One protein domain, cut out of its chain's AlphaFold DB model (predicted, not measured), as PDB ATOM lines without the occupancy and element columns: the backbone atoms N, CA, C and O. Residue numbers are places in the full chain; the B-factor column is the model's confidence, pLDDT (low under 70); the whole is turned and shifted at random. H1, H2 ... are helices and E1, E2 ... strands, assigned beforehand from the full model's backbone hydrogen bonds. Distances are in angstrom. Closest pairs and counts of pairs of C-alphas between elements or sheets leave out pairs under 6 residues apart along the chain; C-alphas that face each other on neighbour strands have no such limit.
ATOM      1  N   PHE A  21     -41.982 -32.338 -38.592       53.78
ATOM      2  CA  PHE A  21     -42.055 -33.362 -39.631       53.78
ATOM      3  C   PHE A  21     -40.629 -33.771 -39.998       53.78
ATOM      4  O   PHE A  21     -39.763 -32.911 -40.140       53.78
ATOM      5  N   ALA A  22     -40.416 -35.077 -40.184       59.50
ATOM      6  CA  ALA A  22     -39.199 -35.670 -40.741       59.50
ATOM      7  C   ALA A  22     -37.892 -35.175 -40.105       59.50
ATOM      8  O   ALA A  22     -36.881 -35.021 -40.794       59.50
ATOM      9  N   ASN A  23     -37.888 -34.939 -38.799       77.69
ATOM     10  CA  ASN A  23     -36.695 -34.481 -38.110       77.69
ATOM     11  C   ASN A  23     -35.921 -35.680 -37.545       77.69
ATOM     12  O   ASN A  23     -36.463 -36.745 -37.269       77.69
ATOM     13  N   LEU A  24     -34.613 -35.526 -37.390       80.50
ATOM     14  CA  LEU A  24     -33.738 -36.560 -36.837       80.50
ATOM     15  C   LEU A  24     -33.888 -36.710 -35.309       80.50
ATOM     16  O   LEU A  24     -33.241 -37.583 -34.717       80.50
ATOM     17  N   ASP A  25     -34.721 -35.868 -34.689       83.44
ATOM     18  CA  ASP A  25     -35.223 -35.981 -33.318       83.44
ATOM     19  C   ASP A  25     -36.596 -36.679 -33.219       83.44
ATOM     20  O   ASP A  25     -37.045 -36.964 -32.107       83.44
ATOM     21  N   ASP A  26     -37.240 -37.007 -34.347       87.12
ATOM     22  CA  ASP A  26     -38.436 -37.844 -34.348       87.12
ATOM     23  C   ASP A  26     -38.093 -39.256 -33.853       87.12
ATOM     24  O   ASP A  26     -36.964 -39.744 -33.986       87.12
ATOM     25  N   THR A  27     -39.094 -39.938 -33.302       90.19
ATOM     26  CA  THR A  27     -38.987 -41.324 -32.854       90.19
ATOM     27  C   THR A  27     -39.763 -42.257 -33.769       90.19
ATOM     28  O   THR A  27     -40.608 -41.836 -34.563       90.19
ATOM     29  N   ARG A  28     -39.539 -43.565 -33.630       89.50
ATOM     30  CA  ARG A  28     -40.358 -44.572 -34.315       89.50
ATOM     31  C   ARG A  28     -41.857 -44.379 -34.062       89.50
ATOM     32  O   ARG A  28     -42.645 -44.478 -34.999       89.50
ATOM     33  N   ALA A  29     -42.243 -44.046 -32.830       87.44
ATOM     34  CA  ALA A  29     -43.635 -43.768 -32.490       87.44
ATOM     35  C   ALA A  29     -44.177 -42.503 -33.180       87.44
ATOM     36  O   ALA A  29     -45.287 -42.533 -33.712       87.44
ATOM     37  N   THR A  30     -43.412 -41.403 -33.217       89.69
ATOM     38  CA  THR A  30     -43.889 -40.163 -33.858       89.69
ATOM     39  C   THR A  30     -43.963 -40.295 -35.375       89.69
ATOM     40  O   THR A  30     -44.903 -39.782 -35.977       89.69
ATOM     41  N   ILE A  31     -43.039 -41.036 -35.996       90.50
ATOM     42  CA  ILE A  31     -43.091 -41.349 -37.428       90.50
ATOM     43  C   ILE A  31     -44.346 -42.158 -37.771       90.50
ATOM     44  O   ILE A  31     -45.069 -41.772 -38.688       90.50
ATOM     45  N   ALA A  32     -44.642 -43.228 -37.025       86.94
ATOM     46  CA  ALA A  32     -45.826 -44.054 -37.267       86.94
ATOM     47  C   ALA A  32     -47.135 -43.260 -37.103       86.94
ATOM     48  O   ALA A  32     -48.031 -43.354 -37.940       86.94
ATOM     49  N   ALA A  33     -47.216 -42.411 -36.074       86.62
ATOM     50  CA  ALA A  33     -48.372 -41.544 -35.856       86.62
ATOM     51  C   ALA A  33     -48.588 -40.537 -36.999       86.62
ATOM     52  O   ALA A  33     -49.719 -40.140 -37.269       86.62
ATOM     53  N   ARG A  34     -47.510 -40.110 -37.668       84.38
ATOM     54  CA  ARG A  34     -47.544 -39.017 -38.645       84.38
ATOM     55  C   ARG A  34     -47.667 -39.473 -40.094       84.38
ATOM     56  O   ARG A  34     -48.351 -38.823 -40.877       84.38
ATOM     57  N   TYR A  35     -47.003 -40.565 -40.451       83.69
ATOM     58  CA  TYR A  35     -46.911 -41.066 -41.826       83.69
ATOM     59  C   TYR A  35     -47.626 -42.400 -42.019       83.69
ATOM     60  O   TYR A  35     -47.376 -43.089 -43.008       83.69
ATOM     61  N   SER A  36     -48.512 -42.748 -41.083       81.38
ATOM     62  CA  SER A  36     -49.102 -44.072 -40.899       81.38
ATOM     63  C   SER A  36     -48.093 -45.148 -40.490       81.38
ATOM     64  O   SER A  36     -46.871 -44.986 -40.575       81.38
ATOM     65  N   GLU A  37     -48.632 -46.269 -40.020       86.31
ATOM     66  CA  GLU A  37     -47.868 -47.474 -39.733       86.31
ATOM     67  C   GLU A  37     -47.037 -47.922 -40.946       86.31
ATOM     68  O   GLU A  37     -47.458 -47.791 -42.098       86.31
ATOM     69  N   TYR A  38     -45.856 -48.483 -40.684       92.06
ATOM     70  CA  TYR A  38     -45.010 -49.028 -41.744       92.06
ATOM     71  C   TYR A  38     -45.730 -50.171 -42.475       92.06
ATOM     72  O   TYR A  38     -46.476 -50.943 -41.873       92.06
ATOM     73  N   ARG A  39     -45.499 -50.292 -43.783       93.06
ATOM     74  CA  ARG A  39     -46.076 -51.352 -44.624       93.06
ATOM     75  C   ARG A  39     -45.132 -52.534 -44.780       93.06
ATOM     76  O   ARG A  39     -45.580 -53.680 -44.762       93.06
ATOM     77  N   LEU A  40     -43.837 -52.246 -44.916       95.94
ATOM     78  CA  LEU A  40     -42.788 -53.240 -45.126       95.94
ATOM     79  C   LEU A  40     -41.607 -52.986 -44.184       95.94
ATOM     80  O   LEU A  40     -41.370 -51.853 -43.755       95.94
ATOM     81  N   VAL A  41     -40.855 -54.043 -43.908       96.56
ATOM     82  CA  VAL A  41     -39.553 -54.005 -43.235       96.56
ATOM     83  C   VAL A  41     -38.505 -54.512 -44.213       96.56
ATOM     84  O   VAL A  41     -38.722 -55.527 -44.871       96.56
ATOM     85  N   ILE A  42     -37.377 -53.814 -44.294       95.94
ATOM     86  CA  ILE A  42     -36.161 -54.320 -44.930       95.94
ATOM     87  C   ILE A  42     -35.248 -54.766 -43.795       95.94
ATOM     88  O   ILE A  42     -34.963 -53.983 -42.882       95.94
ATOM     89  N   ASP A  43     -34.834 -56.028 -43.796       95.31
ATOM     90  CA  ASP A  43     -33.888 -56.531 -42.802       95.31
ATOM     91  C   ASP A  43     -32.425 -56.249 -43.184       95.31
ATOM     92  O   ASP A  43     -32.122 -55.654 -44.218       95.31
ATOM     93  N   THR A  44     -31.495 -56.629 -42.311       94.00
ATOM     94  CA  THR A  44     -30.055 -56.418 -42.522       94.00
ATOM     95  C   THR A  44     -29.465 -57.194 -43.696       94.00
ATOM     96  O   THR A  44     -28.370 -56.841 -44.128       94.00
ATOM     97  N   ASP A  45     -30.178 -58.194 -44.215       94.50
ATOM     98  CA  ASP A  45     -29.784 -58.995 -45.376       94.50
ATOM     99  C   ASP A  45     -30.469 -58.493 -46.666       94.50
ATOM    100  O   ASP A  45     -30.385 -59.131 -47.714       94.50
ATOM    101  N   ASN A  46     -31.118 -57.320 -46.605       92.50
ATOM    102  CA  ASN A  46     -31.924 -56.704 -47.663       92.50
ATOM    103  C   ASN A  46     -33.155 -57.524 -48.086       92.50
ATOM    104  O   ASN A  46     -33.703 -57.304 -49.170       92.50
ATOM    105  N   GLN A  47     -33.636 -58.432 -47.237       95.19
ATOM    106  CA  GLN A  47     -34.887 -59.136 -47.481       95.19
ATOM    107  C   GLN A  47     -36.071 -58.244 -47.092       95.19
ATOM    108  O   GLN A  47     -36.100 -57.621 -46.026       95.19
ATOM    109  N   LEU A  48     -37.070 -58.202 -47.975       96.19
ATOM    110  CA  LEU A  48     -38.332 -57.512 -47.741       96.19
ATOM    111  C   LEU A  48     -39.312 -58.422 -47.006       96.19
ATOM    112  O   LEU A  48     -39.505 -59.580 -47.382       96.19
ATOM    113  N   TRP A  49     -39.968 -57.847 -46.004       97.19
ATOM    114  CA  TRP A  49     -41.013 -58.475 -45.208       97.19
ATOM    115  C   TRP A  49     -42.241 -57.580 -45.193       97.19
ATOM    116  O   TRP A  49     -42.133 -56.373 -44.952       97.19
ATOM    117  N   THR A  50     -43.425 -58.152 -45.380       96.31
ATOM    118  CA  THR A  50     -44.655 -57.435 -45.034       96.31
ATOM    119  C   THR A  50     -44.729 -57.219 -43.524       96.31
ATOM    120  O   THR A  50     -44.162 -57.987 -42.742       96.31
ATOM    121  N   LYS A  51     -45.470 -56.196 -43.085       94.31
ATOM    122  CA  LYS A  51     -45.733 -55.977 -41.654       94.31
ATOM    123  C   LYS A  51     -46.250 -57.245 -40.960       94.31
ATOM    124  O   LYS A  51     -45.736 -57.612 -39.909       94.31
ATOM    125  N   ALA A  52     -47.214 -57.933 -41.574       95.75
ATOM    126  CA  ALA A  52     -47.812 -59.140 -41.010       95.75
ATOM    127  C   ALA A  52     -46.784 -60.273 -40.828       95.75
ATOM    128  O   ALA A  52     -46.727 -60.890 -39.765       95.75
ATOM    129  N   GLU A  53     -45.932 -60.523 -41.825       96.94
ATOM    130  CA  GLU A  53     -44.878 -61.542 -41.727       96.94
ATOM    131  C   GLU A  53     -43.822 -61.171 -40.685       96.94
ATOM    132  O   GLU A  53     -43.376 -62.027 -39.906       96.94
ATOM    133  N   TRP A  54     -43.441 -59.891 -40.655       96.06
ATOM    134  CA  TRP A  54     -42.471 -59.368 -39.706       96.06
ATOM    135  C   TRP A  54     -42.941 -59.558 -38.268       96.06
ATOM    136  O   TRP A  54     -42.191 -60.099 -37.457       96.06
ATOM    137  N   GLU A  55     -44.183 -59.172 -37.971       94.25
ATOM    138  CA  GLU A  55     -44.790 -59.253 -36.638       94.25
ATOM    139  C   GLU A  55     -45.089 -60.692 -36.213       94.25
ATOM    140  O   GLU A  55     -44.941 -61.024 -35.038       94.25
ATOM    141  N   ALA A  56     -45.438 -61.573 -37.153       96.25
ATOM    142  CA  ALA A  56     -45.666 -62.981 -36.848       96.25
ATOM    143  C   ALA A  56     -44.358 -63.726 -36.528       96.25
ATOM    144  O   ALA A  56     -44.272 -64.446 -35.525       96.25
ATOM    145  N   THR A  57     -43.333 -63.595 -37.384       95.19
ATOM    146  CA  THR A  57     -42.091 -64.382 -37.242       95.19
ATOM    147  C   THR A  57     -40.802 -63.683 -37.660       95.19
ATOM    148  O   THR A  57     -39.745 -64.091 -37.174       95.19
ATOM    149  N   GLY A  58     -40.844 -62.663 -38.522       93.44
ATOM    150  CA  GLY A  58     -39.635 -62.045 -39.082       93.44
ATOM    151  C   GLY A  58     -38.694 -61.490 -38.012       93.44
ATOM    152  O   GLY A  58     -37.505 -61.802 -38.024       93.44
ATOM    153  N   TYR A  59     -39.233 -60.804 -36.996       92.88
ATOM    154  CA  TYR A  59     -38.431 -60.214 -35.913       92.88
ATOM    155  C   TYR A  59     -37.648 -61.233 -35.065       92.88
ATOM    156  O   TYR A  59     -36.724 -60.858 -34.345       92.88
ATOM    157  N   LYS A  60     -38.032 -62.518 -35.109       94.81
ATOM    158  CA  LYS A  60     -37.327 -63.611 -34.421       94.81
ATOM    159  C   LYS A  60     -36.173 -64.171 -35.253       94.81
ATOM    160  O   LYS A  60     -35.295 -64.820 -34.696       94.81
ATOM    161  N   LYS A  61     -36.212 -63.972 -36.573       93.81
ATOM    162  CA  LYS A  61     -35.291 -64.569 -37.551       93.81
ATOM    163  C   LYS A  61     -34.228 -63.585 -38.029       93.81
ATOM    164  O   LYS A  61     -33.112 -64.003 -38.306       93.81
ATOM    165  N   ALA A  62     -34.571 -62.303 -38.107       94.94
ATOM    166  CA  ALA A  62     -33.712 -61.272 -38.668       94.94
ATOM    167  C   ALA A  62     -33.775 -59.975 -37.851       94.94
ATOM    168  O   ALA A  62     -34.621 -59.794 -36.971       94.94
ATOM    169  N   LYS A  63     -32.861 -59.045 -38.149       94.44
ATOM    170  CA  LYS A  63     -32.849 -57.696 -37.573       94.44
ATOM    171  C   LYS A  63     -33.345 -56.701 -38.611       94.44
ATOM    172  O   LYS A  63     -32.850 -56.692 -39.727       94.44
ATOM    173  N   ALA A  64     -34.287 -55.841 -38.232       94.75
ATOM    174  CA  ALA A  64     -34.728 -54.757 -39.105       94.75
ATOM    175  C   ALA A  64     -33.567 -53.789 -39.384       94.75
ATOM    176  O   ALA A  64     -32.897 -53.346 -38.446       94.75
ATOM    177  N   ALA A  65     -33.360 -53.449 -40.654       94.19
ATOM    178  CA  ALA A  65     -32.469 -52.379 -41.088       94.19
ATOM    179  C   ALA A  65     -33.246 -51.074 -41.307       94.19
ATOM    180  O   ALA A  65     -32.803 -50.014 -40.856       94.19
ATOM    181  N   SER A  66     -34.414 -51.146 -41.949       95.50
ATOM    182  CA  SER A  66     -35.277 -49.991 -42.198       95.50
ATOM    183  C   SER A  66     -36.755 -50.370 -42.327       95.50
ATOM    184  O   SER A  66     -37.126 -51.540 -42.442       95.50
ATOM    185  N   PHE A  67     -37.613 -49.354 -42.264       95.69
ATOM    186  CA  PHE A  67     -39.066 -49.478 -42.333       95.69
ATOM    187  C   PHE A  67     -39.602 -48.600 -43.460       95.69
ATOM    188  O   PHE A  67     -39.234 -47.427 -43.559       95.69
ATOM    189  N   LEU A  68     -40.474 -49.156 -44.300       95.44
ATOM    190  CA  LEU A  68     -41.089 -48.440 -45.416       95.44
ATOM    191  C   LEU A  68     -42.491 -47.960 -45.048       95.44
ATOM    192  O   LEU A  68     -43.367 -48.748 -44.688       95.44
ATOM    193  N   HIS A  69     -42.703 -46.664 -45.210       94.31
ATOM    194  CA  HIS A  69     -43.976 -45.967 -45.096       94.31
ATOM    195  C   HIS A  69     -44.387 -45.462 -46.482       94.31
ATOM    196  O   HIS A  69     -43.537 -45.203 -47.334       94.31
ATOM    197  N   ALA A  70     -45.686 -45.303 -46.714       92.00
ATOM    198  CA  ALA A  70     -46.193 -44.707 -47.944       92.00
ATOM    199  C   ALA A  70     -47.366 -43.785 -47.626       92.00
ATOM    200  O   ALA A  70     -48.283 -44.174 -46.899       92.00
ATOM    201  N   PHE A  71     -47.327 -42.577 -48.175       92.00
ATOM    202  CA  PHE A  71     -48.334 -41.543 -47.957       92.00
ATOM    203  C   PHE A  71     -48.472 -40.662 -49.200       92.00
ATOM    204  O   PHE A  71     -47.673 -40.746 -50.127       92.00
ATOM    205  N   GLU A  72     -49.497 -39.817 -49.218       92.12
ATOM    206  CA  GLU A  72     -49.740 -38.860 -50.295       92.12
ATOM    207  C   GLU A  72     -49.675 -37.433 -49.746       92.12
ATOM    208  O   GLU A  72     -50.126 -37.168 -48.627       92.12
ATOM    209  N   ARG A  73     -49.109 -36.506 -50.522       89.38
ATOM    210  CA  ARG A  73     -49.150 -35.067 -50.239       89.38
ATOM    211  C   ARG A  73     -49.460 -34.300 -51.508       89.38
ATOM    212  O   ARG A  73     -48.687 -34.371 -52.451       89.38
ATOM    213  N   GLN A  74     -50.539 -33.518 -51.500       91.75
ATOM    214  CA  GLN A  74     -50.906 -32.668 -52.643       91.75
ATOM    215  C   GLN A  74     -50.966 -33.459 -53.970       91.75
ATOM    216  O   GLN A  74     -50.494 -32.989 -55.000       91.75
ATOM    217  N   GLY A  75     -51.484 -34.695 -53.936       92.88
ATOM    218  CA  GLY A  75     -51.544 -35.584 -55.102       92.88
ATOM    219  C   GLY A  75     -50.226 -36.272 -55.488       92.88
ATOM    220  O   GLY A  75     -50.202 -36.993 -56.477       92.88
ATOM    221  N   LEU A  76     -49.140 -36.073 -54.733       94.50
ATOM    222  CA  LEU A  76     -47.858 -36.754 -54.928       94.50
ATOM    223  C   LEU A  76     -47.766 -37.969 -54.003       94.50
ATOM    224  O   LEU A  76     -47.781 -37.810 -52.774       94.50
ATOM    225  N   HIS A  77     -47.644 -39.172 -54.565       95.31
ATOM    226  CA  HIS A  77     -47.413 -40.373 -53.765       95.31
ATOM    227  C   HIS A  77     -45.935 -40.472 -53.395       95.31
ATOM    228  O   HIS A  77     -45.045 -40.327 -54.229       95.31
ATOM    229  N   ILE A  78     -45.662 -40.717 -52.118       94.62
ATOM    230  CA  ILE A  78     -44.309 -40.708 -51.572       94.62
ATOM    231  C   ILE A  78     -44.088 -42.006 -50.810       94.62
ATOM    232  O   ILE A  78     -44.801 -42.314 -49.849       94.62
ATOM    233  N   GLN A  79     -43.054 -42.740 -51.207       95.19
ATOM    234  CA  GLN A  79     -42.470 -43.783 -50.378       95.19
ATOM    235  C   GLN A  79     -41.417 -43.155 -49.466       95.19
ATOM    236  O   GLN A  79     -40.559 -42.400 -49.920       95.19
ATOM    237  N   MET A  80     -41.470 -43.479 -48.179       95.38
ATOM    238  CA  MET A  80     -40.478 -43.050 -47.204       95.38
ATOM    239  C   MET A  80     -39.854 -44.259 -46.522       95.38
ATOM    240  O   MET A  80     -40.541 -45.045 -45.878       95.38
ATOM    241  N   GLU A  81     -38.539 -44.382 -46.625       95.75
ATOM    242  CA  GLU A  81     -37.758 -45.368 -45.889       95.75
ATOM    243  C   GLU A  81     -37.125 -44.715 -44.665       95.75
ATOM    244  O   GLU A  81     -36.471 -43.680 -44.786       95.75
ATOM    245  N   VAL A  82     -37.299 -45.318 -43.490       95.56
ATOM    246  CA  VAL A  82     -36.776 -44.784 -42.229       95.56
ATOM    247  C   VAL A  82     -35.877 -45.804 -41.548       95.56
ATOM    248  O   VAL A  82     -36.266 -46.947 -41.306       95.56
ATOM    249  N   GLN A  83     -34.667 -45.370 -41.207       95.31
ATOM    250  CA  GLN A  83     -33.728 -46.098 -40.360       95.31
ATOM    251  C   GLN A  83     -33.759 -45.493 -38.958       95.31
ATOM    252  O   GLN A  83     -33.657 -44.274 -38.800       95.31
ATOM    253  N   TYR A  84     -33.823 -46.340 -37.935       93.69
ATOM    254  CA  TYR A  84     -33.803 -45.928 -36.531       93.69
ATOM    255  C   TYR A  84     -32.504 -46.361 -35.847       93.69
ATOM    256  O   TYR A  84     -31.802 -47.255 -36.318       93.69
ATOM    257  N   GLU A  85     -32.166 -45.736 -34.719       90.56
ATOM    258  CA  GLU A  85     -31.010 -46.149 -33.906       90.56
ATOM    259  C   GLU A  85     -31.156 -47.571 -33.339       90.56
ATOM    260  O   GLU A  85     -30.161 -48.259 -33.119       90.56
ATOM    261  N   ASN A  86     -32.393 -47.993 -33.076       88.06
ATOM    262  CA  ASN A  86     -32.777 -49.335 -32.649       88.06
ATOM    263  C   ASN A  86     -34.289 -49.537 -32.883       88.06
ATOM    264  O   ASN A  86     -34.959 -48.661 -33.424       88.06
ATOM    265  N   ASN A  87     -34.844 -50.677 -32.461       82.50
ATOM    266  CA  ASN A  87     -36.245 -51.029 -32.726       82.50
ATOM    267  C   ASN A  87     -37.250 -50.560 -31.659       82.50
ATOM    268  O   ASN A  87     -38.442 -50.847 -31.794       82.50
ATOM    269  N   SER A  88     -36.818 -49.866 -30.603       86.75
ATOM    270  CA  SER A  88     -37.737 -49.378 -29.567       86.75
ATOM    271  C   SER A  88     -38.645 -48.249 -30.091       86.75
ATOM    272  O   SER A  88     -38.250 -47.513 -30.995       86.75
ATOM    273  N   PRO A  89     -39.851 -48.052 -29.524       85.81
ATOM    274  CA  PRO A  89     -40.730 -46.943 -29.913       85.81
ATOM    275  C   PRO A  89     -40.099 -45.552 -29.737       85.81
ATOM    276  O   PRO A  89     -40.392 -44.647 -30.512       85.81
ATOM    277  N   GLY A  90     -39.217 -45.394 -28.743       87.81
ATOM    278  CA  GLY A  90     -38.479 -44.157 -28.467       87.81
ATOM    279  C   GLY A  90     -37.176 -44.005 -29.258       87.81
ATOM    280  O   GLY A  90     -36.450 -43.040 -29.036       87.81
ATOM    281  N   ALA A  91     -36.848 -44.944 -30.150       89.31
ATOM    282  CA  ALA A  91     -35.640 -44.870 -30.956       89.31
ATOM    283  C   ALA A  91     -35.693 -43.667 -31.894       89.31
ATOM    284  O   ALA A  91     -36.656 -43.519 -32.649       89.31
ATOM    285  N   LEU A  92     -34.641 -42.848 -31.871       91.38
ATOM    286  CA  LEU A  92     -34.535 -41.702 -32.760       91.38
ATOM    287  C   LEU A  92     -34.323 -42.144 -34.207       91.38
ATOM    288  O   LEU A  92     -33.662 -43.153 -34.487       91.38
ATOM    289  N   VAL A  93     -34.820 -41.327 -35.126       92.06
ATOM    290  CA  VAL A  93     -34.518 -41.433 -36.549       92.06
ATOM    291  C   VAL A  93     -33.019 -41.219 -36.779       92.06
ATOM    292  O   VAL A  93     -32.419 -40.226 -36.361       92.06
ATOM    293  N   LYS A  94     -32.401 -42.169 -37.479       91.88
ATOM    294  CA  LYS A  94     -31.004 -42.114 -37.920       91.88
ATOM    295  C   LYS A  94     -30.887 -41.534 -39.327       91.88
ATOM    296  O   LYS A  94     -30.015 -40.699 -39.565       91.88
ATOM    297  N   ALA A  95     -31.742 -42.002 -40.230       94.12
ATOM    298  CA  ALA A  95     -31.798 -41.583 -41.621       94.12
ATOM    299  C   ALA A  95     -33.220 -41.752 -42.160       94.12
ATOM    300  O   ALA A  95     -33.943 -42.659 -41.742       94.12
ATOM    301  N   GLN A  96     -33.596 -40.898 -43.101       95.31
ATOM    302  CA  GLN A  96     -34.824 -41.012 -43.880       95.31
ATOM    303  C   GLN A  96     -34.487 -40.869 -45.353       95.31
ATOM    304  O   GLN A  96     -33.602 -40.091 -45.707       95.31
ATOM    305  N   ARG A  97     -35.229 -41.562 -46.206       96.31
ATOM    306  CA  ARG A  97     -35.213 -41.380 -47.653       96.31
ATOM    307  C   ARG A  97     -36.631 -41.205 -48.143       96.31
ATOM    308  O   ARG A  97     -37.500 -41.979 -47.763       96.31
ATOM    309  N   PHE A  98     -36.836 -40.214 -48.991       96.06
ATOM    310  CA  PHE A  98     -38.115 -39.896 -49.597       96.06
ATOM    311  C   PHE A  98     -38.001 -40.092 -51.099       96.06
ATOM    312  O   PHE A  98     -37.132 -39.502 -51.745       96.06
ATOM    313  N   THR A  99     -38.908 -40.891 -51.641       96.19
ATOM    314  CA  THR A  99     -38.984 -41.211 -53.062       96.19
ATOM    315  C   THR A  99     -40.399 -40.909 -53.534       96.19
ATOM    316  O   THR A  99     -41.297 -41.742 -53.381       96.19
ATOM    317  N   PRO A 100     -40.626 -39.684 -54.032       95.00
ATOM    318  CA  PRO A 100     -41.811 -39.360 -54.808       95.00
ATOM    319  C   PRO A 100     -41.941 -40.270 -56.032       95.00
ATOM    320  O   PRO A 100     -40.942 -40.613 -56.667       95.00
ATOM    321  N   ASP A 101     -43.165 -40.624 -56.401       93.81
ATOM    322  CA  ASP A 101     -43.446 -41.327 -57.655       93.81
ATOM    323  C   ASP A 101     -43.059 -40.486 -58.888       93.81
ATOM    324  O   ASP A 101     -42.478 -41.004 -59.850       93.81
ATOM    325  N   LEU A 102     -43.279 -39.172 -58.814       93.12
ATOM    326  CA  LEU A 102     -42.885 -38.176 -59.805       93.12
ATOM    327  C   LEU A 102     -41.793 -37.249 -59.271       93.12
ATOM    328  O   LEU A 102     -41.878 -36.721 -58.164       93.12
ATOM    329  N   ALA A 103     -40.773 -36.996 -60.094       94.19
ATOM    330  CA  ALA A 103     -39.734 -36.041 -59.736       94.19
ATOM    331  C   ALA A 103     -40.319 -34.620 -59.645       94.19
ATOM    332  O   ALA A 103     -41.092 -34.201 -60.508       94.19
ATOM    333  N   ILE A 104     -39.914 -33.862 -58.627       95.69
ATOM    334  CA  ILE A 104     -40.429 -32.509 -58.358       95.69
ATOM    335  C   ILE A 104     -39.364 -31.456 -58.628       95.69
ATOM    336  O   ILE A 104     -38.187 -31.702 -58.391       95.69
ATOM    337  N   LYS A 105     -39.740 -30.262 -59.087       96.88
ATOM    338  CA  LYS A 105     -38.764 -29.175 -59.253       96.88
ATOM    339  C   LYS A 105     -38.346 -28.615 -57.897       96.88
ATOM    340  O   LYS A 105     -39.159 -28.566 -56.973       96.88
ATOM    341  N   ILE A 106     -37.111 -28.126 -57.794       96.56
ATOM    342  CA  ILE A 106     -36.597 -27.496 -56.566       96.56
ATOM    343  C   ILE A 106     -37.527 -26.369 -56.088       96.56
ATOM    344  O   ILE A 106     -37.875 -26.330 -54.909       96.56
ATOM    345  N   LYS A 107     -38.008 -25.505 -56.993       96.25
ATOM    346  CA  LYS A 107     -38.938 -24.410 -56.653       96.25
ATOM    347  C   LYS A 107     -40.268 -24.870 -56.050       96.25
ATOM    348  O   LYS A 107     -40.889 -24.133 -55.290       96.25
ATOM    349  N   ASP A 108     -40.699 -26.085 -56.379       96.56
ATOM    350  CA  ASP A 108     -41.962 -26.653 -55.909       96.56
ATOM    351  C   ASP A 108     -41.768 -27.432 -54.596       96.56
ATOM    352  O   ASP A 108     -42.734 -27.878 -53.979       96.56
ATOM    353  N   PHE A 109     -40.529 -27.567 -54.105       95.75
ATOM    354  CA  PHE A 109     -40.214 -28.355 -52.912       95.75
ATOM    355  C   PHE A 109     -40.990 -27.892 -51.674       95.75
ATOM    356  O   PHE A 109     -41.501 -28.719 -50.919       95.75
ATOM    357  N   LYS A 110     -41.157 -26.574 -51.495       95.06
ATOM    358  CA  LYS A 110     -41.949 -26.000 -50.394       95.06
ATOM    359  C   LYS A 110     -43.402 -26.469 -50.403       95.06
ATOM    360  O   LYS A 110     -43.997 -26.598 -49.338       95.06
ATOM    361  N   HIS A 111     -43.981 -26.684 -51.580       94.56
ATOM    362  CA  HIS A 111     -45.377 -27.086 -51.710       94.56
ATOM    363  C   HIS A 111     -45.607 -28.498 -51.153       94.56
ATOM    364  O   HIS A 111     -46.569 -28.724 -50.422       94.56
ATOM    365  N   TYR A 112     -44.686 -29.424 -51.436       93.38
ATOM    366  CA  TYR A 112     -44.792 -30.824 -51.010       93.38
ATOM    367  C   TYR A 112     -44.197 -31.080 -49.615       93.38
ATOM    368  O   TYR A 112     -44.717 -31.891 -48.841       93.38
ATOM    369  N   PHE A 113     -43.124 -30.371 -49.263       92.88
ATOM    370  CA  PHE A 113     -42.354 -30.582 -48.036       92.88
ATOM    371  C   PHE A 113     -42.090 -29.263 -47.287       92.88
ATOM    372  O   PHE A 113     -40.928 -28.896 -47.085       92.88
ATOM    373  N   PRO A 114     -43.134 -28.526 -46.856       90.31
ATOM    374  CA  PRO A 114     -42.977 -27.192 -46.264       90.31
ATOM    375  C   PRO A 114     -42.121 -27.178 -44.989       90.31
ATOM    376  O   PRO A 114     -41.486 -26.173 -44.669       90.31
ATOM    377  N   GLU A 115     -42.052 -28.290 -44.268       85.56
ATOM    378  CA  GLU A 115     -41.328 -28.370 -42.998       85.56
ATOM    379  C   GLU A 115     -39.845 -28.656 -43.203       85.56
ATOM    380  O   GLU A 115     -38.989 -28.028 -42.580       85.56
ATOM    381  N   ILE A 116     -39.531 -29.537 -44.157       91.50
ATOM    382  CA  ILE A 116     -38.151 -29.754 -44.603       91.50
ATOM    383  C   ILE A 116     -37.648 -28.486 -45.297       91.50
ATOM    384  O   ILE A 116     -36.503 -28.088 -45.091       91.50
ATOM    385  N   TYR A 117     -38.514 -27.796 -46.043       92.88
ATOM    386  CA  TYR A 117     -38.217 -26.484 -46.598       92.88
ATOM    387  C   TYR A 117     -37.807 -25.482 -45.509       92.88
ATOM    388  O   TYR A 117     -36.781 -24.819 -45.641       92.88
ATOM    389  N   ALA A 118     -38.553 -25.385 -44.403       90.06
ATOM    390  CA  ALA A 118     -38.201 -24.486 -43.299       90.06
ATOM    391  C   ALA A 118     -36.813 -24.800 -42.708       90.06
ATOM    392  O   ALA A 118     -36.053 -23.889 -42.370       90.06
ATOM    393  N   LEU A 119     -36.458 -26.086 -42.639       89.06
ATOM    394  CA  LEU A 119     -35.152 -26.550 -42.177       89.06
ATOM    395  C   LEU A 119     -34.014 -26.122 -43.128       89.06
ATOM    396  O   LEU A 119     -33.029 -25.524 -42.679       89.06
ATOM    397  N   ILE A 120     -34.154 -26.368 -44.434       92.00
ATOM    398  CA  ILE A 120     -33.129 -26.044 -45.449       92.00
ATOM    399  C   ILE A 120     -33.065 -24.548 -45.796       92.00
ATOM    400  O   ILE A 120     -32.020 -24.050 -46.216       92.00
ATOM    401  N   ALA A 121     -34.148 -23.805 -45.567       91.00
ATOM    402  CA  ALA A 121     -34.190 -22.351 -45.699       91.00
ATOM    403  C   ALA A 121     -33.619 -21.626 -44.466       91.00
ATOM    404  O   ALA A 121     -33.427 -20.410 -44.503       91.00
ATOM    405  N   SER A 122     -33.320 -22.342 -43.375       91.00
ATOM    406  CA  SER A 122     -32.835 -21.718 -42.143       91.00
ATOM    407  C   SER A 122     -31.510 -20.953 -42.351       91.00
ATOM    408  O   SER A 122     -30.688 -21.325 -43.198       91.00
ATOM    409  N   PRO A 123     -31.228 -19.910 -41.543       91.31
ATOM    410  CA  PRO A 123     -29.962 -19.171 -41.624       91.31
ATOM    411  C   PRO A 123     -28.719 -20.030 -41.358       91.31
ATOM    412  O   PRO A 123     -27.615 -19.654 -41.731       91.31
ATOM    413  N   LYS A 124     -28.895 -21.184 -40.705       92.88
ATOM    414  CA  LYS A 124     -27.820 -22.130 -40.382       92.88
ATOM    415  C   LYS A 124     -27.642 -23.212 -41.448       92.88
ATOM    416  O   LYS A 124     -26.762 -24.058 -41.300       92.88
ATOM    417  N   ALA A 125     -28.479 -23.208 -42.480       94.88
ATOM    418  CA  ALA A 125     -28.364 -24.106 -43.611       94.88
ATOM    419  C   ALA A 125     -27.389 -23.554 -44.654       94.88
ATOM    420  O   ALA A 125     -27.393 -22.354 -44.939       94.88
ATOM    421  N   GLU A 126     -26.606 -24.426 -45.271       95.94
ATOM    422  CA  GLU A 126     -25.708 -24.103 -46.377       95.94
ATOM    423  C   GLU A 126     -25.929 -25.103 -47.508       95.94
ATOM    424  O   GLU A 126     -25.825 -26.311 -47.291       95.94
ATOM    425  N   ALA A 127     -26.298 -24.592 -48.685       96.75
ATOM    426  CA  ALA A 127     -26.500 -25.399 -49.880       96.75
ATOM    427  C   ALA A 127     -25.179 -25.536 -50.637       96.75
ATOM    428  O   ALA A 127     -24.426 -24.569 -50.769       96.75
ATOM    429  N   PHE A 128     -24.917 -26.727 -51.152       97.25
ATOM    430  CA  PHE A 128     -23.696 -27.038 -51.876       97.25
ATOM    431  C   PHE A 128     -23.961 -28.080 -52.966       97.25
ATOM    432  O   PHE A 128     -24.986 -28.766 -52.970       97.25
ATOM    433  N   ALA A 129     -23.015 -28.211 -53.885       96.62
ATOM    434  CA  ALA A 129     -22.939 -29.311 -54.831       96.62
ATOM    435  C   ALA A 129     -21.619 -30.063 -54.645       96.62
ATOM    436  O   ALA A 129     -20.612 -29.493 -54.216       96.62
ATOM    437  N   THR A 130     -21.621 -31.351 -54.967       95.75
ATOM    438  CA  THR A 130     -20.413 -32.178 -54.951       95.75
ATOM    439  C   THR A 130     -20.475 -33.261 -56.023       95.75
ATOM    440  O   THR A 130     -21.554 -33.657 -56.463       95.75
ATOM    441  N   TYR A 131     -19.300 -33.744 -56.417       93.81
ATOM    442  CA  TYR A 131     -19.119 -34.891 -57.311       93.81
ATOM    443  C   TYR A 131     -18.859 -36.194 -56.543       93.81
ATOM    444  O   TYR A 131     -18.648 -37.246 -57.143       93.81
ATOM    445  N   ARG A 132     -18.820 -36.127 -55.205       91.19
ATOM    446  CA  ARG A 132     -18.696 -37.298 -54.337       91.19
ATOM    447  C   ARG A 132     -20.071 -37.807 -53.927       91.19
ATOM    448  O   ARG A 132     -21.015 -37.035 -53.781       91.19
ATOM    449  N   ASP A 133     -20.157 -39.103 -53.654       88.81
ATOM    450  CA  ASP A 133     -21.345 -39.682 -53.036       88.81
ATOM    451  C   ASP A 133     -21.562 -39.087 -51.634       88.81
ATOM    452  O   ASP A 133     -20.740 -39.266 -50.733       88.81
ATOM    453  N   LEU A 134     -22.689 -38.397 -51.437       91.06
ATOM    454  CA  LEU A 134     -23.097 -37.891 -50.119       91.06
ATOM    455  C   LEU A 134     -23.763 -38.951 -49.253       91.06
ATOM    456  O   LEU A 134     -23.700 -38.893 -48.028       91.06
ATOM    457  N   THR A 135     -24.439 -39.895 -49.897       91.62
ATOM    458  CA  THR A 135     -25.215 -40.919 -49.220       91.62
ATOM    459  C   THR A 135     -25.217 -42.218 -50.009       91.62
ATOM    460  O   THR A 135     -25.273 -42.251 -51.244       91.62
ATOM    461  N   ARG A 136     -25.206 -43.314 -49.255       88.81
ATOM    462  CA  ARG A 136     -25.422 -44.668 -49.761       88.81
ATOM    463  C   ARG A 136     -26.899 -45.065 -49.814       88.81
ATOM    464  O   ARG A 136     -27.192 -46.150 -50.288       88.81
ATOM    465  N   ASN A 137     -27.799 -44.244 -49.269       90.00
ATOM    466  CA  ASN A 137     -29.201 -44.618 -49.097       90.00
ATOM    467  C   ASN A 137     -30.040 -44.370 -50.355       90.00
ATOM    468  O   ASN A 137     -31.082 -44.992 -50.495       90.00
ATOM    469  N   PHE A 138     -29.597 -43.505 -51.270       91.75
ATOM    470  CA  PHE A 138     -30.213 -43.348 -52.591       91.75
ATOM    471  C   PHE A 138     -30.369 -44.692 -53.318       91.75
ATOM    472  O   PHE A 138     -29.421 -45.479 -53.361       91.75
ATOM    473  N   GLN A 139     -31.547 -44.926 -53.897       88.56
ATOM    474  CA  GLN A 139     -31.859 -46.123 -54.689       88.56
ATOM    475  C   GLN A 139     -32.073 -45.814 -56.173       88.56
ATOM    476  O   GLN A 139     -31.986 -46.710 -57.008       88.56
ATOM    477  N   GLU A 140     -32.354 -44.559 -56.509       87.50
ATOM    478  CA  GLU A 140     -32.583 -44.125 -57.879       87.50
ATOM    479  C   GLU A 140     -31.249 -43.888 -58.593       87.50
ATOM    480  O   GLU A 140     -30.207 -43.660 -57.967       87.50
ATOM    481  N   ALA A 141     -31.271 -43.912 -59.928       81.44
ATOM    482  CA  ALA A 141     -30.089 -43.589 -60.719       81.44
ATOM    483  C   ALA A 141     -29.575 -42.192 -60.334       81.44
ATOM    484  O   ALA A 141     -30.311 -41.200 -60.404       81.44
ATOM    485  N   LYS A 142     -28.318 -42.130 -59.887       84.06
ATOM    486  CA  LYS A 142     -27.711 -40.909 -59.357       84.06
ATOM    487  C   LYS A 142     -27.074 -40.094 -60.466       84.06
ATOM    488  O   LYS A 142     -26.357 -40.624 -61.317       84.06
ATOM    489  N   SER A 143     -27.285 -38.788 -60.411       85.31
ATOM    490  CA  SER A 143     -26.491 -37.849 -61.194       85.31
ATOM    491  C   SER A 143     -25.034 -37.821 -60.714       85.31
ATOM    492  O   SER A 143     -24.795 -37.941 -59.512       85.31
ATOM    493  N   PRO A 144     -24.051 -37.627 -61.618       87.62
ATOM    494  CA  PRO A 144     -22.658 -37.405 -61.224       87.62
ATOM    495  C   PRO A 144     -22.477 -36.242 -60.244       87.62
ATOM    496  O   PRO A 144     -21.584 -36.283 -59.404       87.62
ATOM    497  N   VAL A 145     -23.327 -35.217 -60.342       92.62
ATOM    498  CA  VAL A 145     -23.450 -34.177 -59.321       92.62
ATOM    499  C   VAL A 145     -24.585 -34.509 -58.363       92.62
ATOM    500  O   VAL A 145     -25.713 -34.772 -58.778       92.62
ATOM    501  N   THR A 146     -24.289 -34.407 -57.071       92.06
ATOM    502  CA  THR A 146     -25.288 -34.425 -56.002       92.06
ATOM    503  C   THR A 146     -25.417 -33.028 -55.410       92.06
ATOM    504  O   THR A 146     -24.416 -32.360 -55.138       92.06
ATOM    505  N   MET A 147     -26.654 -32.587 -55.185       95.94
ATOM    506  CA  MET A 147     -26.936 -31.367 -54.436       95.94
ATOM    507  C   MET A 147     -27.153 -31.720 -52.965       95.94
ATOM    508  O   MET A 147     -27.813 -32.709 -52.652       95.94
ATOM    509  N   GLY A 148     -26.626 -30.912 -52.054       96.69
ATOM    510  CA  GLY A 148     -26.804 -31.100 -50.622       96.69
ATOM    511  C   GLY A 148     -27.144 -29.805 -49.903       96.69
ATOM    512  O   GLY A 148     -26.836 -28.707 -50.364       96.69
ATOM    513  N   VAL A 149     -27.780 -29.941 -48.745       97.25
ATOM    514  CA  VAL A 149     -27.931 -28.877 -47.756       97.25
ATOM    515  C   VAL A 149     -27.470 -29.412 -46.411       97.25
ATOM    516  O   VAL A 149     -28.006 -30.399 -45.914       97.25
ATOM    517  N   VAL A 150     -26.497 -28.747 -45.795       96.44
ATOM    518  CA  VAL A 150     -26.094 -29.037 -44.415       96.44
ATOM    519  C   VAL A 150     -26.690 -27.997 -43.480       96.44
ATOM    520  O   VAL A 150     -26.531 -26.800 -43.699       96.44
ATOM    521  N   VAL A 151     -27.365 -28.435 -42.418       95.25
ATOM    522  CA  VAL A 151     -27.910 -27.554 -41.380       95.25
ATOM    523  C   VAL A 151     -27.025 -27.621 -40.149       95.25
ATOM    524  O   VAL A 151     -26.959 -28.639 -39.461       95.25
ATOM    525  N   LYS A 152     -26.344 -26.509 -39.864       93.00
ATOM    526  CA  LYS A 152     -25.313 -26.372 -38.824       93.00
ATOM    527  C   LYS A 152     -25.914 -26.225 -37.418       93.00
ATOM    528  O   LYS A 152     -25.561 -25.325 -36.654       93.00
ATOM    529  N   THR A 153     -26.840 -27.112 -37.073       88.19
ATOM    530  CA  THR A 153     -27.416 -27.285 -35.733       88.19
ATOM    531  C   THR A 153     -27.390 -28.751 -35.334       88.19
ATOM    532  O   THR A 153     -27.504 -29.609 -36.210       88.19
ATOM    533  N   PRO A 154     -27.292 -29.058 -34.029       86.62
ATOM    534  CA  PRO A 154     -27.470 -30.421 -33.554       86.62
ATOM    535  C   PRO A 154     -28.816 -30.996 -34.035       86.62
ATOM    536  O   PRO A 154     -29.835 -30.324 -33.867       86.62
ATOM    537  N   PRO A 155     -28.836 -32.214 -34.607       85.12
ATOM    538  CA  PRO A 155     -30.046 -32.814 -35.173       85.12
ATOM    539  C   PRO A 155     -31.039 -33.313 -34.113       85.12
ATOM    540  O   PRO A 155     -32.197 -33.544 -34.429       85.12
ATOM    541  N   ALA A 156     -30.580 -33.526 -32.876       82.75
ATOM    542  CA  ALA A 156     -31.393 -33.945 -31.737       82.75
ATOM    543  C   ALA A 156     -30.673 -33.607 -30.412       82.75
ATOM    544  O   ALA A 156     -29.446 -33.402 -30.415       82.75
ATOM    545  N   PRO A 157     -31.381 -33.584 -29.265       79.31
ATOM    546  CA  PRO A 157     -30.755 -33.445 -27.952       79.31
ATOM    547  C   PRO A 157     -29.630 -34.467 -27.740       79.31
ATOM    548  O   PRO A 157     -29.746 -35.638 -28.100       79.31
ATOM    549  N   GLY A 158     -28.497 -34.018 -27.195       84.06
ATOM    550  CA  GLY A 158     -27.323 -34.874 -26.977       84.06
ATOM    551  C   GLY A 158     -26.521 -35.234 -28.238       84.06
ATOM    552  O   GLY A 158     -25.527 -35.947 -28.134       84.06
ATOM    553  N   LYS A 159     -26.882 -34.730 -29.430       86.25
ATOM    554  CA  LYS A 159     -26.159 -34.986 -30.696       86.25
ATOM    555  C   LYS A 159     -25.284 -33.808 -31.148       86.25
ATOM    556  O   LYS A 159     -25.175 -33.534 -32.336       86.25
ATOM    557  N   GLY A 160     -24.623 -33.120 -30.213       85.94
ATOM    558  CA  GLY A 160     -23.813 -31.920 -30.497       85.94
ATOM    559  C   GLY A 160     -22.627 -32.123 -31.457       85.94
ATOM    560  O   GLY A 160     -22.137 -31.154 -32.034       85.94
ATOM    561  N   GLY A 161     -22.181 -33.368 -31.657       91.50
ATOM    562  CA  GLY A 161     -21.136 -33.731 -32.623       91.50
ATOM    563  C   GLY A 161     -21.618 -33.911 -34.068       91.50
ATOM    564  O   GLY A 161     -20.809 -34.238 -34.934       91.50
ATOM    565  N   TYR A 162     -22.912 -33.718 -34.335       93.81
ATOM    566  CA  TYR A 162     -23.524 -33.964 -35.639       93.81
ATOM    567  C   TYR A 162     -24.246 -32.727 -36.175       93.81
ATOM    568  O   TYR A 162     -24.695 -31.870 -35.413       93.81
ATOM    569  N   TYR A 163     -24.399 -32.694 -37.492       94.69
ATOM    570  CA  TYR A 163     -25.309 -31.827 -38.233       94.69
ATOM    571  C   TYR A 163     -26.344 -32.666 -38.981       94.69
ATOM    572  O   TYR A 163     -26.173 -33.878 -39.149       94.69
ATOM    573  N   THR A 164     -27.406 -32.012 -39.443       95.06
ATOM    574  CA  THR A 164     -28.339 -32.602 -40.408       95.06
ATOM    575  C   THR A 164     -27.790 -32.382 -41.813       95.06
ATOM    576  O   THR A 164     -27.502 -31.247 -42.192       95.06
ATOM    577  N   LEU A 165     -27.665 -33.454 -42.590       96.25
ATOM    578  CA  LEU A 165     -27.406 -33.421 -44.023       96.25
ATOM    579  C   LEU A 165     -28.685 -33.811 -44.761       96.25
ATOM    580  O   LEU A 165     -29.253 -34.868 -44.494       96.25
ATOM    581  N   ILE A 166     -29.108 -32.970 -45.697       96.81
ATOM    582  CA  ILE A 166     -30.147 -33.285 -46.665       96.81
ATOM    583  C   ILE A 166     -29.460 -33.451 -48.016       96.81
ATOM    584  O   ILE A 166     -28.880 -32.491 -48.520       96.81
ATOM    585  N   ALA A 167     -29.485 -34.651 -48.586       96.88
ATOM    586  CA  ALA A 167     -28.915 -34.918 -49.904       96.88
ATOM    587  C   ALA A 167     -30.042 -35.076 -50.925       96.88
ATOM    588  O   ALA A 167     -31.021 -35.768 -50.661       96.88
ATOM    589  N   PHE A 168     -29.891 -34.478 -52.102       96.25
ATOM    590  CA  PHE A 168     -30.870 -34.501 -53.183       96.25
ATOM    591  C   PHE A 168     -30.275 -35.182 -54.415       96.25
ATOM    592  O   PHE A 168     -29.261 -34.730 -54.956       96.25
ATOM    593  N   ASN A 169     -30.934 -36.240 -54.886       95.12
ATOM    594  CA  ASN A 169     -30.663 -36.807 -56.198       95.12
ATOM    595  C   ASN A 169     -31.347 -35.922 -57.246       95.12
ATOM    596  O   ASN A 169     -32.559 -36.013 -57.465       95.12
ATOM    597  N   VAL A 170     -30.567 -35.009 -57.827       94.50
ATOM    598  CA  VAL A 170     -31.053 -34.008 -58.778       94.50
ATOM    599  C   VAL A 170     -30.931 -34.484 -60.218       94.50
ATOM    600  O   VAL A 170     -29.962 -35.149 -60.564       94.50
ATOM    601  N   GLN A 171     -31.880 -34.128 -61.075       93.56
ATOM    602  CA  GLN A 171     -31.923 -34.487 -62.495       93.56
ATOM    603  C   GLN A 171     -32.402 -33.297 -63.336       93.56
ATOM    604  O   GLN A 171     -33.040 -32.376 -62.827       93.56
ATOM    605  N   ASP A 172     -32.118 -33.324 -64.633       89.56
ATOM    606  CA  ASP A 172     -32.584 -32.330 -65.604       89.56
ATOM    607  C   ASP A 172     -33.504 -33.003 -66.627       89.56
ATOM    608  O   ASP A 172     -33.034 -33.757 -67.476       89.56
ATOM    609  N   GLU A 173     -34.821 -32.824 -66.486       82.94
ATOM    610  CA  GLU A 173     -35.841 -33.444 -67.354       82.94
ATOM    611  C   GLU A 173     -35.644 -34.968 -67.554       82.94
ATOM    612  O   GLU A 173     -35.745 -35.503 -68.658       82.94
ATOM    613  N   GLY A 174     -35.311 -35.686 -66.473       77.69
ATOM    614  CA  GLY A 174     -35.044 -37.133 -66.496       77.69
ATOM    615  C   GLY A 174     -33.635 -37.523 -66.959       77.69
ATOM    616  O   GLY A 174     -33.317 -38.709 -67.043       77.69
ATOM    617  N   ARG A 175     -32.761 -36.550 -67.242       86.44
ATOM    618  CA  ARG A 175     -31.341 -36.770 -67.546       86.44
ATOM    619  C   ARG A 175     -30.476 -36.568 -66.310       86.44
ATOM    620  O   ARG A 175     -30.744 -35.724 -65.456       86.44
ATOM    621  N   LEU A 176     -29.386 -37.326 -66.257       90.12
ATOM    622  CA  LEU A 176     -28.388 -37.201 -65.202       90.12
ATOM    623  C   LEU A 176     -27.587 -35.903 -65.370       90.12
ATOM    624  O   LEU A 176     -27.014 -35.641 -66.431       90.12
ATOM    625  N   LEU A 177     -27.525 -35.111 -64.305       92.38
ATOM    626  CA  LEU A 177     -26.870 -33.812 -64.263       92.38
ATOM    627  C   LEU A 177     -25.369 -33.987 -63.994       92.38
ATOM    628  O   LEU A 177     -24.956 -34.581 -63.000       92.38
ATOM    629  N   LYS A 178     -24.537 -33.486 -64.913       92.00
ATOM    630  CA  LYS A 178     -23.083 -33.728 -64.901       92.00
ATOM    631  C   LYS A 178     -22.252 -32.597 -64.302       92.00
ATOM    632  O   LYS A 178     -21.078 -32.814 -64.046       92.00
ATOM    633  N   ASP A 179     -22.822 -31.407 -64.139       93.00
ATOM    634  CA  ASP A 179     -22.090 -30.208 -63.718       93.00
ATOM    635  C   ASP A 179     -23.005 -29.296 -62.896       93.00
ATOM    636  O   ASP A 179     -24.118 -28.972 -63.318       93.00
ATOM    637  N   ALA A 180     -22.516 -28.871 -61.731       92.88
ATOM    638  CA  ALA A 180     -23.250 -28.087 -60.747       92.88
ATOM    639  C   ALA A 180     -23.795 -26.759 -61.294       92.88
ATOM    640  O   ALA A 180     -24.817 -26.283 -60.803       92.88
ATOM    641  N   LYS A 181     -23.176 -26.177 -62.332       93.19
ATOM    642  CA  LYS A 181     -23.648 -24.912 -62.929       93.19
ATOM    643  C   LYS A 181     -25.042 -25.002 -63.557       93.19
ATOM    644  O   LYS A 181     -25.661 -23.973 -63.799       93.19
ATOM    645  N   TYR A 182     -25.512 -26.214 -63.855       93.06
ATOM    646  CA  TYR A 182     -26.844 -26.445 -64.415       93.06
ATOM    647  C   TYR A 182     -27.926 -26.608 -63.343       93.06
ATOM    648  O   TYR A 182     -29.107 -26.647 -63.684       93.06
ATOM    649  N   ILE A 183     -27.556 -26.664 -62.058       94.75
ATOM    650  CA  ILE A 183     -28.531 -26.657 -60.967       94.75
ATOM    651  C   ILE A 183     -29.198 -25.280 -60.916       94.75
ATOM    652  O   ILE A 183     -28.533 -24.250 -60.807       94.75
ATOM    653  N   ASN A 184     -30.524 -25.268 -60.991       95.12
ATOM    654  CA  ASN A 184     -31.361 -24.087 -60.826       95.12
ATOM    655  C   ASN A 184     -32.733 -24.476 -60.260       95.12
ATOM    656  O   ASN A 184     -33.019 -25.644 -60.012       95.12
ATOM    657  N   GLU A 185     -33.618 -23.507 -60.065       95.50
ATOM    658  CA  GLU A 185     -34.935 -23.718 -59.462       95.50
ATOM    659  C   GLU A 185     -35.865 -24.664 -60.260       95.50
ATOM    660  O   GLU A 185     -36.834 -25.188 -59.705       95.50
ATOM    661  N   ASN A 186     -35.576 -24.920 -61.544       95.94
ATOM    662  CA  ASN A 186     -36.305 -25.868 -62.395       95.94
ATOM    663  C   ASN A 186     -35.677 -27.267 -62.453       95.94
ATOM    664  O   ASN A 186     -36.283 -28.159 -63.047       95.94
ATOM    665  N   THR A 187     -34.507 -27.475 -61.844       96.12
ATOM    666  CA  THR A 187     -33.907 -28.805 -61.694       96.12
ATOM    667  C   THR A 187     -34.845 -29.704 -60.891       96.12
ATOM    668  O   THR A 187     -35.486 -29.263 -59.935       96.12
ATOM    669  N   TYR A 188     -34.937 -30.969 -61.285       96.44
ATOM    670  CA  TYR A 188     -35.806 -31.961 -60.665       96.44
ATOM    671  C   TYR A 188     -35.102 -32.674 -59.510       96.44
ATOM    672  O   TYR A 188     -33.901 -32.907 -59.560       96.44
ATOM    673  N   ILE A 189     -35.857 -33.063 -58.490       96.00
ATOM    674  CA  ILE A 189     -35.458 -33.905 -57.364       96.00
ATOM    675  C   ILE A 189     -36.184 -35.236 -57.544       96.00
ATOM    676  O   ILE A 189     -37.416 -35.281 -57.487       96.00
ATOM    677  N   ARG A 190     -35.427 -36.311 -57.776       95.12
ATOM    678  CA  ARG A 190     -35.969 -37.667 -57.949       95.12
ATOM    679  C   ARG A 190     -36.168 -38.381 -56.615       95.12
ATOM    680  O   ARG A 190     -37.158 -39.069 -56.416       95.12
ATOM    681  N   GLU A 191     -35.234 -38.186 -55.700       96.00
ATOM    682  CA  GLU A 191     -35.325 -38.619 -54.310       96.00
ATOM    683  C   GLU A 191     -34.446 -37.714 -53.447       96.00
ATOM    684  O   GLU A 191     -33.555 -37.018 -53.949       96.00
ATOM    685  N   PHE A 192     -34.680 -37.721 -52.142       97.00
ATOM    686  CA  PHE A 192     -33.805 -37.041 -51.197       97.00
ATOM    687  C   PHE A 192     -33.699 -37.811 -49.885       97.00
ATOM    688  O   PHE A 192     -34.583 -38.595 -49.533       97.00
ATOM    689  N   THR A 193     -32.613 -37.591 -49.151       97.00
ATOM    690  CA  THR A 193     -32.401 -38.179 -47.827       97.00
ATOM    691  C   THR A 193     -32.221 -37.106 -46.770       97.00
ATOM    692  O   THR A 193     -31.815 -35.990 -47.075       97.00
ATOM    693  N   ILE A 194     -32.531 -37.447 -45.521       96.12
ATOM    694  CA  ILE A 194     -32.246 -36.640 -44.332       96.12
ATOM    695  C   ILE A 194     -31.467 -37.523 -43.371       96.12
ATOM    696  O   ILE A 194     -31.972 -38.553 -42.923       96.12
ATOM    697  N   GLU A 195     -30.234 -37.140 -43.059       94.94
ATOM    698  CA  GLU A 195     -29.280 -37.983 -42.341       94.94
ATOM    699  C   GLU A 195     -28.417 -37.172 -41.383       94.94
ATOM    700  O   GLU A 195     -28.308 -35.948 -41.471       94.94
ATOM    701  N   ARG A 196     -27.759 -37.870 -40.459       93.00
ATOM    702  CA  ARG A 196     -26.740 -37.265 -39.602       93.00
ATOM    703  C   ARG A 196     -25.394 -37.312 -40.305       93.00
ATOM    704  O   ARG A 196     -24.967 -38.378 -40.739       93.00
ATOM    705  N   ILE A 197     -24.686 -36.190 -40.305       94.44
ATOM    706  CA  ILE A 197     -23.269 -36.137 -40.667       94.44
ATOM    707  C   ILE A 197     -22.451 -35.647 -39.477       94.44
ATOM    708  O   ILE A 197     -22.906 -34.795 -38.711       94.44
ATOM    709  N   PHE A 198     -21.245 -36.187 -39.296       95.50
ATOM    710  CA  PHE A 198     -20.309 -35.643 -38.317       95.50
ATOM    711  C   PHE A 198     -20.015 -34.177 -38.627       95.50
ATOM    712  O   PHE A 198     -19.737 -33.811 -39.770       95.50
ATOM    713  N   ARG A 199     -20.035 -33.342 -37.586       95.31
ATOM    714  CA  ARG A 199     -19.718 -31.918 -37.702       95.31
ATOM    715  C   ARG A 199     -18.344 -31.693 -38.339       95.31
ATOM    716  O   ARG A 199     -18.242 -30.841 -39.213       95.31
ATOM    717  N   SER A 200     -17.331 -32.452 -37.920       95.69
ATOM    718  CA  SER A 200     -15.973 -32.367 -38.474       95.69
ATOM    719  C   SER A 200     -15.958 -32.684 -39.965       95.69
ATOM    720  O   SER A 200     -15.510 -31.859 -40.744       95.69
ATOM    721  N   ALA A 201     -16.565 -33.799 -40.379       95.56
ATOM    722  CA  ALA A 201     -16.621 -34.192 -41.787       95.56
ATOM    723  C   ALA A 201     -17.293 -33.128 -42.674       95.56
ATOM    724  O   ALA A 201     -16.807 -32.837 -43.763       95.56
ATOM    725  N   ALA A 202     -18.383 -32.513 -42.201       95.56
ATOM    726  CA  ALA A 202     -19.034 -31.419 -42.921       95.56
ATOM    727  C   ALA A 202     -18.161 -30.153 -42.989       95.56
ATOM    728  O   ALA A 202     -18.152 -29.459 -44.002       95.56
ATOM    729  N   GLN A 203     -17.445 -29.828 -41.909       94.62
ATOM    730  CA  GLN A 203     -16.535 -28.680 -41.869       94.62
ATOM    731  C   GLN A 203     -15.328 -28.885 -42.787       94.62
ATOM    732  O   GLN A 203     -14.977 -27.965 -43.520       94.62
ATOM    733  N   ASP A 204     -14.752 -30.085 -42.790       95.69
ATOM    734  CA  ASP A 204     -13.623 -30.448 -43.643       95.69
ATOM    735  C   ASP A 204     -14.020 -30.390 -45.122       95.69
ATOM    736  O   ASP A 204     -13.317 -29.766 -45.912       95.69
ATOM    737  N   ALA A 205     -15.180 -30.956 -45.483       95.00
ATOM    738  CA  ALA A 205     -15.678 -30.965 -46.860       95.00
ATOM    739  C   ALA A 205     -15.976 -29.558 -47.410       95.00
ATOM    740  O   ALA A 205     -15.773 -29.290 -48.593       95.00
ATOM    741  N   LEU A 206     -16.449 -28.640 -46.559       93.31
ATOM    742  CA  LEU A 206     -16.604 -27.230 -46.931       93.31
ATOM    743  C   LEU A 206     -15.250 -26.511 -47.007       93.31
ATOM    744  O   LEU A 206     -15.034 -25.690 -47.894       93.31
ATOM    745  N   GLY A 207     -14.338 -26.803 -46.077       92.38
ATOM    746  CA  GLY A 207     -13.041 -26.135 -45.972       92.38
ATOM    747  C   GLY A 207     -12.043 -26.520 -47.065       92.38
ATOM    748  O   GLY A 207     -11.192 -25.708 -47.418       92.38
ATOM    749  N   ASN A 208     -12.143 -27.733 -47.612       93.31
ATOM    750  CA  ASN A 208     -11.237 -28.245 -48.644       93.31
ATOM    751  C   ASN A 208     -11.782 -28.115 -50.083       93.31
ATOM    752  O   ASN A 208     -11.089 -28.490 -51.025       93.31
ATOM    753  N   GLY A 209     -13.002 -27.594 -50.256       90.19
ATOM    754  CA  GLY A 209     -13.644 -27.410 -51.560       90.19
ATOM    755  C   GLY A 209     -14.333 -28.652 -52.142       90.19
ATOM    756  O   GLY A 209     -14.878 -28.563 -53.242       90.19
ATOM    757  N   ASP A 210     -14.375 -29.783 -51.425       93.25
ATOM    758  CA  ASP A 210     -15.125 -30.979 -51.848       93.25
ATOM    759  C   ASP A 210     -16.628 -30.685 -51.979       93.25
ATOM    760  O   ASP A 210     -17.318 -31.237 -52.844       93.25
ATOM    761  N   TRP A 211     -17.146 -29.825 -51.100       96.62
ATOM    762  CA  TRP A 211     -18.488 -29.260 -51.165       96.62
ATOM    763  C   TRP A 211     -18.385 -27.824 -51.651       96.62
ATOM    764  O   TRP A 211     -17.964 -26.933 -50.918       96.62
ATOM    765  N   THR A 212     -18.783 -27.597 -52.900       96.12
ATOM    766  CA  THR A 212     -18.789 -26.260 -53.491       96.12
ATOM    767  C   THR A 212     -20.104 -25.567 -53.137       96.12
ATOM    768  O   THR A 212     -21.157 -26.066 -53.546       96.12
ATOM    769  N   PRO A 213     -20.095 -24.441 -52.401       95.75
ATOM    770  CA  PRO A 213     -21.319 -23.717 -52.080       95.75
ATOM    771  C   PRO A 213     -22.058 -23.274 -53.345       95.75
ATOM    772  O   PRO A 213     -21.446 -22.810 -54.308       95.75
ATOM    773  N   ILE A 214     -23.382 -23.392 -53.330       94.88
ATOM    774  CA  ILE A 214     -24.253 -22.954 -54.427       94.88
ATOM    775  C   ILE A 214     -25.328 -22.004 -53.905       94.88
ATOM    776  O   ILE A 214     -25.596 -21.924 -52.703       94.88
TER     777      ILE A 214
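Overview. This is residues 21 to 214 of the 218 residues of an uncharacterized protein of Sporolituus thermophilus DSM 23256 (UniProt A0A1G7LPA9). One long, twisted sheet of nine strands makes the body, with short helices H1 to H4 spread over one face; the way across it, from E2 to E6, runs along the longest axis. Near the E6 edge, H5 and the link of residues 131 to 145 cover the other side, and H2 packs on the E2 end. The order is E2 - E1 - E3 - E4 - E5 - E9 - E8 - E7 - E6, antiparallel throughout, and the strands' lines turn by 135 degrees. The 194 printed residues, mixed in class, run H1 E1 E2 H2 E3 E4 E5 H3 H4 E6 E7 E8 E9 H5. The whole is compact, with a radius of gyration of the C-alphas of 16.7 A and spans of 51 by 37 by 29 A.

Arrangement. Start at edge strand E2, residues 48 to 50, a hairpin with E1, residues 40 to 43: N 41 and O 49 are 2.9 A apart, within hydrogen-bond range. E3, residues 64 to 73, E4, residues 76 to 84, and E5, residues 93 to 100, form a meander, each the antiparallel neighbour of the one before; look at N 69 and O 80, 2.8 A, and N 81 and O 97, 2.9 A. E6, residues 125 to 130, E7, residues 146 to 151, E8, residues 162 to 172, and E9, residues 188 to 198, form another meander, and E9 is the antiparallel neighbour of E5, with N 96 and O 194 within hydrogen-bond range at 2.9 A. H2, residues 51 to 61, is on the sheet at a height of 7.8 A and runs along the strands; E2, H2 and E3 are a split strand-helix-strand unit, E1 between its strands, with a right-handed crossover. H1, residues 28 to 35, is on the same face as H2, its closest C-alphas to E3 being those of Tyr 35 and Phe 71, 6.3 A. H3, residues 106 to 112, and H4, residues 114 to 120, only just touch, only at the corner, with 3 pairs of C-alphas within 8 A, the closest Lys 110 and Tyr 117, 5.3 A. H5, residues 199 to 207, is on the sheet at a height of 8.3 A. Every O i to N i+4 pair is within range in H1, H4 and H5; H2 has 4 of 7, and H3 0 of 3, with 3 of 4 O i to N i+3 pairs.

Along the chain. Find C-alpha 28 at (-40.358, -44.572, -34.315), where H1 begins. E8 spans 31.3 A from C-alpha 162 at (-23.524, -33.964, -35.639); E9 spans 27.4 A and bends by 66 degrees at residue 191. H5 ends at C-alpha 207, (-13.041, -26.135, -45.972).

Size, cuts and confidence. The C-alphas farthest apart, those of Ala 56 and Lys 181, are 51.1 A apart. The printed part has no cut; the links E6 to E7 and E8 to E9 are long. Residues 21 to 22 are under 70 in pLDDT.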